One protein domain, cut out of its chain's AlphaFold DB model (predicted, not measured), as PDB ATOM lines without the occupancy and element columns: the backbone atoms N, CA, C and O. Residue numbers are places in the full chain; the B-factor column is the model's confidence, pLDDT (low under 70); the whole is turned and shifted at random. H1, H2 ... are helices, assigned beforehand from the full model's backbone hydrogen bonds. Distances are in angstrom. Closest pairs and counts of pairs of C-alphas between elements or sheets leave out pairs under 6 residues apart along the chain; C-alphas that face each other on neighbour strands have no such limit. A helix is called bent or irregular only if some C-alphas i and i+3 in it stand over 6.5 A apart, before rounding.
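Overview. This is residues 197 to 282 of the 285 residues of the protein "DUF4303 domain-containing protein" of Acinetobacter sp. WCHAc060012 (UniProt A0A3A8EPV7). What shape does the model show? Three helices, H1, H2 and H4, make a small up-and-down bundle, their centres in a triangle, with the short H3 near one end. The long H5 packs with its first residues, 261 to 268, beside H1, and then runs on past the body, where residues 273 to 282 stick out as an arm. What is it made of? The 86 printed residues have five named helices, H1 to H5 in order along the chain, and no named strand; the class is all helix. How large is it? It is compact, with a radius of gyration of the C-alphas of 13.5 A, and elongated, spanning 48 by 27 by 21 A.

Along the chain. Where does the printed part begin? H1, residues 197 to 210, begins at C-alpha 197 at (49.765, 17.761, -12.774) and is 20.0 A long from first to last C-alpha. What follows? H2 is residues 216 to 227, 16.5 A; H3 is residues 230 to 234, 8.1 A, and only just irregular, with C-alphas 230 and 233 6.7 A apart; H4 is residues 237 to 247, 15.0 A. Where does the last helix end? H5, residues 261 to 280, is 29.5 A long and ends at C-alpha 280 at (40.325, -1.421, -16.202).

Arrangement. How does the hub, H1, stand to its neighbours? H1 and H2, a helical hairpin, touch at a shallow tilt of 16 degrees, opposite ways, closest at the C-alphas of Leu 208 and Val 219, 5.9 A. H1 touches H4 the same way at a shallow tilt of 26 degrees, closest at the C-alphas of Asp 198 and Ile 239, 7.3 A. Residues 261 to 268 of H5 alone touch H1, the helices running opposite ways at a shallow tilt of 30 degrees, with the closest C-alphas, of Ala 209 and Lys 261, 5.6 A apart. How do the others stand? H2 and H4 touch at a steep tilt of 41 degrees, opposite ways, closest at the C-alphas of Ala 220 and Ala 247, 4.2 A. H3 only just touches H1, with 3 pairs of C-alphas within 8 A, the closest those of Thr 197 and His 231, 7.1 A. H4 and H5 are near each other, with 9 pairs of C-alphas within 10 A. What do the backbones show? In H1, H2 and H4 every O i to N i+4 pair is within hydrogen-bond range; in H5 14 of 16 are, and in H3 0 of 1, beside 1 of 2 O i to N i+3 pairs.

Size, cuts and confidence. What sets the far points? The two C-alphas farthest apart, those of Glu 253 and Ala 282, are 47.8 A apart; without residues 273 to 282, which stand free, the body spans 35 by 23 by 20 A. Is anything cut or long? The printed part has no cut; the link from H4 to H5, 13 residues, is long, and the other three are tight. Where is confidence low? The mean pLDDT of the printed part is 76.2, and residues 250 to 258 and 273 to 282 are under 70.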
ATOM      1  N   THR A 197      50.128  16.503 -13.437       83.06
ATOM      2  CA  THR A 197      49.765  17.761 -12.774       83.06
ATOM      3  C   THR A 197      48.468  17.643 -11.971       83.06
ATOM      4  O   THR A 197      48.373  18.169 -10.868       83.06
ATOM      5  N   ASP A 198      47.475  16.903 -12.480       82.31
ATOM      6  CA  ASP A 198      46.230  16.643 -11.745       82.31
ATOM      7  C   ASP A 198      46.467  15.833 -10.470       82.31
ATOM      8  O   ASP A 198      45.845  16.092  -9.442       82.31
ATOM      9  N   LYS A 199      47.351  14.831 -10.532       84.88
ATOM     10  CA  LYS A 199      47.685  13.998  -9.371       84.88
ATOM     11  C   LYS A 199      48.434  14.801  -8.321       84.88
ATOM     12  O   LYS A 199      48.099  14.669  -7.151       84.88
ATOM     13  N   ASP A 200      49.401  15.606  -8.745       85.38
ATOM     14  CA  ASP A 200      50.206  16.432  -7.847       85.38
ATOM     15  C   ASP A 200      49.302  17.452  -7.128       85.38
ATOM     16  O   ASP A 200      49.258  17.469  -5.903       85.38
ATOM     17  N   MET A 201      48.422  18.145  -7.863       85.88
ATOM     18  CA  MET A 201      47.440  19.079  -7.290       85.88
ATOM     19  C   MET A 201      46.462  18.411  -6.304       85.88
ATOM     20  O   MET A 201      46.110  18.990  -5.276       85.88
ATOM     21  N   LEU A 202      45.999  17.187  -6.591       87.94
ATOM     22  CA  LEU A 202      45.132  16.432  -5.675       87.94
ATOM     23  C   LEU A 202      45.873  15.959  -4.417       87.94
ATOM     24  O   LEU A 202      45.266  15.912  -3.346       87.94
ATOM     25  N   ILE A 203      47.162  15.625  -4.536       87.44
ATOM     26  CA  ILE A 203      48.024  15.274  -3.401       87.44
ATOM     27  C   ILE A 203      48.247  16.502  -2.520       87.44
ATOM     28  O   ILE A 203      48.051  16.409  -1.309       87.44
ATOM     29  N   ASP A 204      48.582  17.647  -3.112       87.38
ATOM     30  CA  ASP A 204      48.793  18.896  -2.378       87.38
ATOM     31  C   ASP A 204      47.517  19.294  -1.631       87.38
ATOM     32  O   ASP A 204      47.544  19.558  -0.429       87.38
ATOM     33  N   LEU A 205      46.360  19.213  -2.295       87.31
ATOM     34  CA  LEU A 205      45.064  19.474  -1.672       87.31
ATOM     35  C   LEU A 205      44.750  18.509  -0.511       87.31
ATOM     36  O   LEU A 205      44.198  18.934   0.508       87.31
ATOM     37  N   ALA A 206      45.093  17.224  -0.641       87.06
ATOM     38  CA  ALA A 206      44.906  16.240   0.426       87.06
ATOM     39  C   ALA A 206      45.796  16.553   1.635       87.06
ATOM     40  O   ALA A 206      45.314  16.538   2.767       87.06
ATOM     41  N   GLN A 207      47.059  16.918   1.393       86.12
ATOM     42  CA  GLN A 207      47.997  17.306   2.446       86.12
ATOM     43  C   GLN A 207      47.500  18.528   3.217       86.12
ATOM     44  O   GLN A 207      47.563  18.529   4.444       86.12
ATOM     45  N   LEU A 208      46.931  19.527   2.529       86.50
ATOM     46  CA  LEU A 208      46.325  20.693   3.182       86.50
ATOM     47  C   LEU A 208      45.195  20.295   4.143       86.50
ATOM     48  O   LEU A 208      45.114  20.828   5.246       86.50
ATOM     49  N   ALA A 209      44.343  19.344   3.750       83.62
ATOM     50  CA  ALA A 209      43.234  18.871   4.580       83.62
ATOM     51  C   ALA A 209      43.676  17.948   5.733       83.62
ATOM     52  O   ALA A 209      42.936  17.774   6.707       83.62
ATOM     53  N   GLU A 210      44.857  17.333   5.641       82.94
ATOM     54  CA  GLU A 210      45.377  16.407   6.650       82.94
ATOM     55  C   GLU A 210      46.081  17.089   7.829       82.94
ATOM     56  O   GLU A 210      46.176  16.461   8.885       82.94
ATOM     57  N   VAL A 211      46.485  18.360   7.701       83.12
ATOM     58  CA  VAL A 211      47.130  19.133   8.777       83.12
ATOM     59  C   VAL A 211      46.238  19.205  10.026       83.12
ATOM     60  O   VAL A 211      45.065  19.575   9.950       83.12
ATOM     61  N   GLU A 212      46.798  18.857  11.191       73.50
ATOM     62  CA  GLU A 212      46.121  18.956  12.490       73.50
ATOM     63  C   GLU A 212      46.721  20.077  13.363       73.50
ATOM     64  O   GLU A 212      47.948  20.170  13.464       73.50
ATOM     65  N   PRO A 213      45.891  20.902  14.039       80.12
ATOM     66  CA  PRO A 213      44.425  20.881  14.040       80.12
ATOM     67  C   PRO A 213      43.836  21.413  12.724       80.12
ATOM     68  O   PRO A 213      44.367  22.347  12.135       80.12
ATOM     69  N   TYR A 214      42.722  20.824  12.279       82.12
ATOM     70  CA  TYR A 214      42.056  21.262  11.053       82.12
ATOM     71  C   TYR A 214      41.495  22.677  11.224       82.12
ATOM     72  O   TYR A 214      40.561  22.887  12.002       82.12
ATOM     73  N   ASP A 215      42.039  23.621  10.462       84.12
ATOM     74  CA  ASP A 215      41.550  24.991  10.366       84.12
ATOM     75  C   ASP A 215      41.105  25.277   8.928       84.12
ATOM     76  O   ASP A 215      41.912  25.385   8.004       84.12
ATOM     77  N   TYR A 216      39.792  25.414   8.738       83.62
ATOM     78  CA  TYR A 216      39.198  25.676   7.429       83.62
ATOM     79  C   TYR A 216      39.687  26.997   6.818       83.62
ATOM     80  O   TYR A 216      39.765  27.098   5.595       83.62
ATOM     81  N   LEU A 217      40.041  27.997   7.636       83.88
ATOM     82  CA  LEU A 217      40.546  29.279   7.150       83.88
ATOM     83  C   LEU A 217      41.964  29.121   6.594       83.88
ATOM     84  O   LEU A 217      42.266  29.629   5.513       83.88
ATOM     85  N   GLN A 218      42.805  28.358   7.294       85.38
ATOM     86  CA  GLN A 218      44.149  28.011   6.835       85.38
ATOM     87  C   GLN A 218      44.101  27.171   5.552       85.38
ATOM     88  O   GLN A 218      44.866  27.422   4.616       85.38
ATOM     89  N   VAL A 219      43.184  26.205   5.481       86.50
ATOM     90  CA  VAL A 219      42.969  25.371   4.290       86.50
ATOM     91  C   VAL A 219      42.481  26.213   3.109       86.50
ATOM     92  O   VAL A 219      43.015  26.075   2.012       86.50
ATOM     93  N   ALA A 220      41.536  27.133   3.321       85.88
ATOM     94  CA  ALA A 220      41.042  28.036   2.282       85.88
ATOM     95  C   ALA A 220      42.137  28.978   1.765       85.88
ATOM     96  O   ALA A 220      42.321  29.124   0.556       85.88
ATOM     97  N   GLN A 221      42.925  29.563   2.669       86.06
ATOM     98  CA  GLN A 221      44.061  30.404   2.297       86.06
ATOM     99  C   GLN A 221      45.106  29.614   1.497       86.06
ATOM    100  O   GLN A 221      45.630  30.109   0.502       86.06
ATOM    101  N   SER A 222      45.400  28.383   1.907       86.62
ATOM    102  CA  SER A 222      46.392  27.546   1.231       86.62
ATOM    103  C   SER A 222      45.892  27.071  -0.138       86.62
ATOM    104  O   SER A 222      46.641  27.098  -1.109       86.62
ATOM    105  N   ALA A 223      44.603  26.744  -0.260       87.25
ATOM    106  CA  ALA A 223      43.978  26.442  -1.545       87.25
ATOM    107  C   ALA A 223      43.963  27.657  -2.483       87.25
ATOM    108  O   ALA A 223      44.153  27.505  -3.685       87.25
ATOM    109  N   TYR A 224      43.797  28.874  -1.951       86.56
ATOM    110  CA  TYR A 224      43.945  30.094  -2.743       86.56
ATOM    111  C   TYR A 224      45.364  30.225  -3.314       86.56
ATOM    112  O   TYR A 224      45.508  30.549  -4.491       86.56
ATOM    113  N   LEU A 225      46.404  29.908  -2.535       87.50
ATOM    114  CA  LEU A 225      47.785  29.914  -3.031       87.50
ATOM    115  C   LEU A 225      47.995  28.910  -4.175       87.50
ATOM    116  O   LEU A 225      48.644  29.267  -5.155       87.50
ATOM    117  N   LEU A 226      47.370  27.728  -4.113       86.25
ATOM    118  CA  LEU A 226      47.403  26.752  -5.212       86.25
ATOM    119  C   LEU A 226      46.800  27.305  -6.513       86.25
ATOM    120  O   LEU A 226      47.277  26.983  -7.596       86.25
ATOM    121  N   THR A 227      45.795  28.191  -6.441       83.12
ATOM    122  CA  THR A 227      45.225  28.824  -7.651       83.12
ATOM    123  C   THR A 227      46.177  29.795  -8.352       83.12
ATOM    124  O   THR A 227      45.958  30.133  -9.516       83.12
ATOM    125  N   LEU A 228      47.215  30.260  -7.651       83.25
ATOM    126  CA  LEU A 228      48.219  31.183  -8.179       83.25
ATOM    127  C   LEU A 228      49.406  30.456  -8.822       83.25
ATOM    128  O   LEU A 228      50.272  31.106  -9.412       83.25
ATOM    129  N   GLU A 229      49.472  29.128  -8.713       83.38
ATOM    130  CA  GLU A 229      50.555  28.360  -9.309       83.38
ATOM    131  C   GLU A 229      50.456  28.328 -10.843       83.38
ATOM    132  O   GLU A 229      49.361  28.187 -11.393       83.38
ATOM    133  N   PRO A 230      51.588  28.385 -11.574       76.81
ATOM    134  CA  PRO A 230      51.582  28.396 -13.039       76.81
ATOM    135  C   PRO A 230      50.871  27.188 -13.660       76.81
ATOM    136  O   PRO A 230      50.212  27.318 -14.686       76.81
ATOM    137  N   HIS A 231      50.986  26.026 -13.014       74.88
ATOM    138  CA  HIS A 231      50.460  24.753 -13.504       74.88
ATOM    139  C   HIS A 231      48.985  24.529 -13.136       74.88
ATOM    140  O   HIS A 231      48.378  23.569 -13.602       74.88
ATOM    141  N   PHE A 232      48.379  25.421 -12.343       77.19
ATOM    142  CA  PHE A 232      46.969  25.326 -11.961       77.19
ATOM    143  C   PHE A 232      46.031  25.409 -13.172       77.19
ATOM    144  O   PHE A 232      45.024  24.706 -13.243       77.19
ATOM    145  N   VAL A 233      46.385  26.241 -14.157       77.19
ATOM    146  CA  VAL A 233      45.617  26.414 -15.402       77.19
ATOM    147  C   VAL A 233      45.631  25.143 -16.257       77.19
ATOM    148  O   VAL A 233      44.681  24.899 -17.003       77.19
ATOM    149  N   ASP A 234      46.669  24.317 -16.106       76.50
ATOM    150  CA  ASP A 234      46.846  23.064 -16.841       76.50
ATOM    151  C   ASP A 234      46.108  21.881 -16.188       76.50
ATOM    152  O   ASP A 234      45.968  20.825 -16.811       76.50
ATOM    153  N   CYS A 235      45.602  22.041 -14.958       77.12
ATOM    154  CA  CYS A 235      44.806  21.022 -14.279       77.12
ATOM    155  C   CYS A 235      43.423  20.838 -14.922       77.12
ATOM    156  O   CYS A 235      42.859  21.732 -15.553       77.12
ATOM    157  N   ASN A 236      42.801  19.692 -14.678       80.25
ATOM    158  CA  ASN A 236      41.427  19.412 -15.054       80.25
ATOM    159  C   ASN A 236      40.461  20.448 -14.451       80.25
ATOM    160  O   ASN A 236      40.524  20.766 -13.263       80.25
ATOM    161  N   ILE A 237      39.499  20.919 -15.249       76.81
ATOM    162  CA  ILE A 237      38.529  21.946 -14.842       76.81
ATOM    163  C   ILE A 237      37.720  21.571 -13.588       76.81
ATOM    164  O   ILE A 237      37.309  22.451 -12.833       76.81
ATOM    165  N   TYR A 238      37.485  20.280 -13.336       81.38
ATOM    166  CA  TYR A 238      36.791  19.811 -12.134       81.38
ATOM    167  C   TYR A 238      37.673  19.908 -10.882       81.38
ATOM    168  O   TYR A 238      37.172  20.255  -9.814       81.38
ATOM    169  N   ILE A 239      38.982  19.683 -11.026       82.56
ATOM    170  CA  ILE A 239      39.971  19.867  -9.954       82.56
ATOM    171  C   ILE A 239      40.144  21.362  -9.680       82.56
ATOM    172  O   ILE A 239      40.049  21.779  -8.529       82.56
ATOM    173  N   GLN A 240      40.260  22.190 -10.726       80.19
ATOM    174  CA  GLN A 240      40.302  23.651 -10.585       80.19
ATOM    175  C   GLN A 240      39.082  24.185  -9.819       80.19
ATOM    176  O   GLN A 240      39.227  24.986  -8.894       80.19
ATOM    177  N   LYS A 241      37.878  23.697 -10.149       82.12
ATOM    178  CA  LYS A 241      36.642  24.048  -9.432       82.12
ATOM    179  C   LYS A 241      36.668  23.618  -7.970       82.12
ATOM    180  O   LYS A 241      36.194  24.376  -7.124       82.12
ATOM    181  N   LEU A 242      37.197  22.433  -7.656       84.38
ATOM    182  CA  LEU A 242      37.326  21.981  -6.269       84.38
ATOM    183  C   LEU A 242      38.245  22.919  -5.474       84.38
ATOM    184  O   LEU A 242      37.833  23.410  -4.426       84.38
ATOM    185  N   VAL A 243      39.431  23.229  -6.005       84.00
ATOM    186  CA  VAL A 243      40.401  24.140  -5.370       84.00
ATOM    187  C   VAL A 243      39.796  25.534  -5.175       84.00
ATOM    188  O   VAL A 243      39.858  26.079  -4.078       84.00
ATOM    189  N   GLN A 244      39.123  26.085  -6.190       83.38
ATOM    190  CA  GLN A 244      38.446  27.388  -6.098       83.38
ATOM    191  C   GLN A 244      37.304  27.391  -5.075       83.38
ATOM    192  O   GLN A 244      37.116  28.375  -4.365       83.38
ATOM    193  N   THR A 245      36.556  26.291  -4.967       83.25
ATOM    194  CA  THR A 245      35.480  26.152  -3.971       83.25
ATOM    195  C   THR A 245      36.046  26.141  -2.552       83.25
ATOM    196  O   THR A 245      35.465  26.744  -1.653       83.25
ATOM    197  N   ILE A 246      37.189  25.482  -2.351       84.56
ATOM    198  CA  ILE A 246      37.892  25.445  -1.064       84.56
ATOM    199  C   ILE A 246      38.498  26.822  -0.748       84.56
ATOM    200  O   ILE A 246      38.364  27.304   0.372       84.56
ATOM    201  N   ALA A 247      39.078  27.499  -1.741       85.12
ATOM    202  CA  ALA A 247      39.628  28.847  -1.598       85.12
ATOM    203  C   ALA A 247      38.566  29.908  -1.256       85.12
ATOM    204  O   ALA A 247      38.859  30.886  -0.573       85.12
ATOM    205  N   ALA A 248      37.327  29.714  -1.713       82.00
ATOM    206  CA  ALA A 248      36.213  30.633  -1.494       82.00
ATOM    207  C   ALA A 248      35.419  30.367  -0.198       82.00
ATOM    208  O   ALA A 248      34.326  30.917  -0.037       82.00
ATOM    209  N   MET A 249      35.912  29.524   0.721       80.88
ATOM    210  CA  MET A 249      35.195  29.250   1.972       80.88
ATOM    211  C   MET A 249      35.005  30.531   2.809       80.88
ATOM    212  O   MET A 249      35.970  31.261   3.051       80.88
ATOM    213  N   PRO A 250      33.777  30.821   3.284       68.25
ATOM    214  CA  PRO A 250      33.492  32.049   4.019       68.25
ATOM    215  C   PRO A 250      34.081  32.020   5.435       68.25
ATOM    216  O   PRO A 250      33.945  31.043   6.167       68.25
ATOM    217  N   SER A 251      34.672  33.139   5.858       56.84
ATOM    218  CA  SER A 251      35.366  33.303   7.148       56.84
ATOM    219  C   SER A 251      34.440  33.599   8.347       56.84
ATOM    220  O   SER A 251      34.831  34.329   9.254       56.84
ATOM    221  N   GLY A 252      33.189  33.120   8.351       48.78
ATOM    222  CA  GLY A 252      32.158  33.595   9.289       48.78
ATOM    223  C   GLY A 252      31.417  32.497  10.054       48.78
ATOM    224  O   GLY A 252      30.886  31.568   9.455       48.78
ATOM    225  N   GLU A 253      31.284  32.679  11.373       49.69
ATOM    226  CA  GLU A 253      30.660  31.794  12.382       49.69
ATOM    227  C   GLU A 253      29.175  31.405  12.161       49.69
ATOM    228  O   GLU A 253      28.545  30.821  13.045       49.69
ATOM    229  N   LYS A 254      28.563  31.690  11.006       49.59
ATOM    230  CA  LYS A 254      27.180  31.291  10.696       49.59
ATOM    231  C   LYS A 254      27.022  30.900   9.230       49.59
ATOM    232  O   LYS A 254      26.640  31.716   8.400       49.59
ATOM    233  N   GLY A 255      27.238  29.624   8.932       47.78
ATOM    234  CA  GLY A 255      26.820  29.031   7.665       47.78
ATOM    235  C   GLY A 255      27.469  27.676   7.433       47.78
ATOM    236  O   GLY A 255      28.689  27.578   7.421       47.78
ATOM    237  N   ASN A 256      26.655  26.644   7.214       54.62
ATOM    238  CA  ASN A 256      27.025  25.272   6.824       54.62
ATOM    239  C   ASN A 256      27.742  25.182   5.448       54.62
ATOM    240  O   ASN A 256      27.508  24.249   4.687       54.62
ATOM    241  N   CYS A 257      28.562  26.167   5.082       55.91
ATOM    242  CA  CYS A 257      29.175  26.300   3.760       55.91
ATOM    243  C   CYS A 257      30.697  26.083   3.768       55.91
ATOM    244  O   CYS A 257      31.289  26.010   2.696       55.91
ATOM    245  N   ALA A 258      31.333  25.983   4.942       66.81
ATOM    246  CA  ALA A 258      32.734  25.582   5.041       66.81
ATOM    247  C   ALA A 258      32.848  24.063   4.860       66.81
ATOM    248  O   ALA A 258      32.199  23.293   5.575       66.81
ATOM    249  N   MET A 259      33.665  23.637   3.895       77.56
ATOM    250  CA  MET A 259      33.882  22.223   3.612       77.56
ATOM    251  C   MET A 259      34.622  21.580   4.785       77.56
ATOM    252  O   MET A 259      35.623  22.105   5.278       77.56
ATOM    253  N   GLN A 260      34.125  20.438   5.243       82.00
ATOM    254  CA  GLN A 260      34.762  19.679   6.315       82.00
ATOM    255  C   GLN A 260      35.887  18.801   5.750       82.00
ATOM    256  O   GLN A 260      35.809  18.357   4.603       82.00
ATOM    257  N   LYS A 261      36.892  18.462   6.573       83.44
ATOM    258  CA  LYS A 261      38.020  17.581   6.196       83.44
ATOM    259  C   LYS A 261      37.574  16.325   5.437       83.44
ATOM    260  O   LYS A 261      38.115  15.996   4.387       83.44
ATOM    261  N   HIS A 262      36.548  15.642   5.948       82.25
ATOM    262  CA  HIS A 262      36.026  14.409   5.353       82.25
ATOM    263  C   HIS A 262      35.398  14.622   3.966       82.25
ATOM    264  O   HIS A 262      35.466  13.738   3.118       82.25
ATOM    265  N   GLU A 263      34.803  15.789   3.723       84.12
ATOM    266  CA  GLU A 263      34.178  16.126   2.447       84.12
ATOM    267  C   GLU A 263      35.237  16.437   1.383       84.12
ATOM    268  O   GLU A 263      35.127  15.937   0.262       84.12
ATOM    269  N   ILE A 264      36.302  17.167   1.743       83.81
ATOM    270  CA  ILE A 264      37.448  17.420   0.850       83.81
ATOM    271  C   ILE A 264      38.072  16.088   0.418       83.81
ATOM    272  O   ILE A 264      38.170  15.807  -0.776       83.81
ATOM    273  N   LEU A 265      38.413  15.226   1.381       86.50
ATOM    274  CA  LEU A 265      39.038  13.926   1.109       86.50
ATOM    275  C   LEU A 265      38.119  12.991   0.304       86.50
ATOM    276  O   LEU A 265      38.587  12.274  -0.578       86.50
ATOM    277  N   SER A 266      36.803  13.034   0.547       83.94
ATOM    278  CA  SER A 266      35.832  12.262  -0.237       83.94
ATOM    279  C   SER A 266      35.703  12.749  -1.681       83.94
ATOM    280  O   SER A 266      35.453  11.935  -2.566       83.94
ATOM    281  N   ARG A 267      35.829  14.052  -1.947       81.94
ATOM    282  CA  ARG A 267      35.817  14.580  -3.321       81.94
ATOM    283  C   ARG A 267      37.130  14.287  -4.043       81.94
ATOM    284  O   ARG A 267      37.114  13.997  -5.233       81.94
ATOM    285  N   ILE A 268      38.252  14.284  -3.321       85.50
ATOM    286  CA  ILE A 268      39.552  13.860  -3.856       85.50
ATOM    287  C   ILE A 268      39.511  12.382  -4.276       85.50
ATOM    288  O   ILE A 268      39.930  12.043  -5.382       85.50
ATOM    289  N   SER A 269      38.958  11.496  -3.439       80.88
ATOM    290  CA  SER A 269      38.894  10.059  -3.743       80.88
ATOM    291  C   SER A 269      38.015   9.726  -4.957       80.88
ATOM    292  O   SER A 269      38.322   8.779  -5.681       80.88
ATOM    293  N   GLN A 270      36.979  10.525  -5.243       81.94
ATOM    294  CA  GLN A 270      36.142  10.373  -6.442       81.94
ATOM    295  C   GLN A 270      36.962  10.468  -7.732       81.94
ATOM    296  O   GLN A 270      36.797   9.631  -8.617       81.94
ATOM    297  N   PHE A 271      37.922  11.393  -7.805       80.31
ATOM    298  CA  PHE A 271      38.794  11.528  -8.973       80.31
ATOM    299  C   PHE A 271      39.678  10.294  -9.198       80.31
ATOM    300  O   PHE A 271      39.878   9.870 -10.339       80.31
ATOM    301  N   TYR A 272      40.166   9.668  -8.123       74.69
ATOM    302  CA  TYR A 272      40.942   8.432  -8.224       74.69
ATOM    303  C   TYR A 272      40.068   7.236  -8.617       74.69
ATOM    304  O   TYR A 272      40.463   6.466  -9.495       74.69
ATOM    305  N   HIS A 273      38.868   7.099  -8.049       66.88
ATOM    306  CA  HIS A 273      37.943   6.019  -8.403       66.88
ATOM    307  C   HIS A 273      37.461   6.111  -9.857       66.88
ATOM    308  O   HIS A 273      37.508   5.110 -10.575       66.88
ATOM    309  N   GLU A 274      37.082   7.298 -10.328       60.75
ATOM    310  CA  GLU A 274      36.684   7.523 -11.725       60.75
ATOM    311  C   GLU A 274      37.841   7.262 -12.701       60.75
ATOM    312  O   GLU A 274      37.632   6.693 -13.776       60.75
ATOM    313  N   SER A 275      39.080   7.571 -12.300       56.44
ATOM    314  CA  SER A 275      40.270   7.255 -13.097       56.44
ATOM    315  C   SER A 275      40.591   5.753 -13.165       56.44
ATOM    316  O   SER A 275      41.040   5.266 -14.203       56.44
ATOM    317  N   TYR A 276      40.317   4.998 -12.095       52.22
ATOM    318  CA  TYR A 276      40.612   3.564 -12.010       52.22
ATOM    319  C   TYR A 276      39.636   2.722 -12.850       52.22
ATOM    320  O   TYR A 276      40.051   1.813 -13.572       52.22
ATOM    321  N   PHE A 277      38.346   3.084 -12.859       48.69
ATOM    322  CA  PHE A 277      37.354   2.480 -13.764       48.69
ATOM    323  C   PHE A 277      37.652   2.775 -15.249       48.69
ATOM    324  O   PHE A 277      37.378   1.944 -16.123       48.69
ATOM    325  N   ALA A 278      38.279   3.917 -15.549       47.12
ATOM    326  CA  ALA A 278      38.738   4.259 -16.898       47.12
ATOM    327  C   ALA A 278      39.997   3.481 -17.345       47.12
ATOM    328  O   ALA A 278      40.269   3.413 -18.547       47.12
ATOM    329  N   GLN A 279      40.765   2.895 -16.415       48.00
ATOM    330  CA  GLN A 279      41.938   2.061 -16.718       48.00
ATOM    331  C   GLN A 279      41.565   0.585 -16.924       48.00
ATOM    332  O   GLN A 279      41.959   0.003 -17.930       48.00
ATOM    333  N   GLN A 280      40.719  -0.004 -16.070       40.00
ATOM    334  CA  GLN A 280      40.325  -1.421 -16.202       40.00
ATOM    335  C   GLN A 280      39.509  -1.731 -17.470       40.00
ATOM    336  O   GLN A 280      39.601  -2.824 -18.028       40.00
ATOM    337  N   SER A 281      38.740  -0.760 -17.964       41.38
ATOM    338  CA  SER A 281      38.004  -0.877 -19.230       41.38
ATOM    339  C   SER A 281      38.899  -0.795 -20.477       41.38
ATOM    340  O   SER A 281      38.448  -1.149 -21.564       41.38
ATOM    341  N   ALA A 282      40.154  -0.350 -20.341       41.34
ATOM    342  CA  ALA A 282      41.134  -0.327 -21.428       41.34
ATOM    343  C   ALA A 282      41.954  -1.628 -21.523       41.34
ATOM    344  O   ALA A 282      42.356  -1.983 -22.625       41.34
TER     345      ALA A 282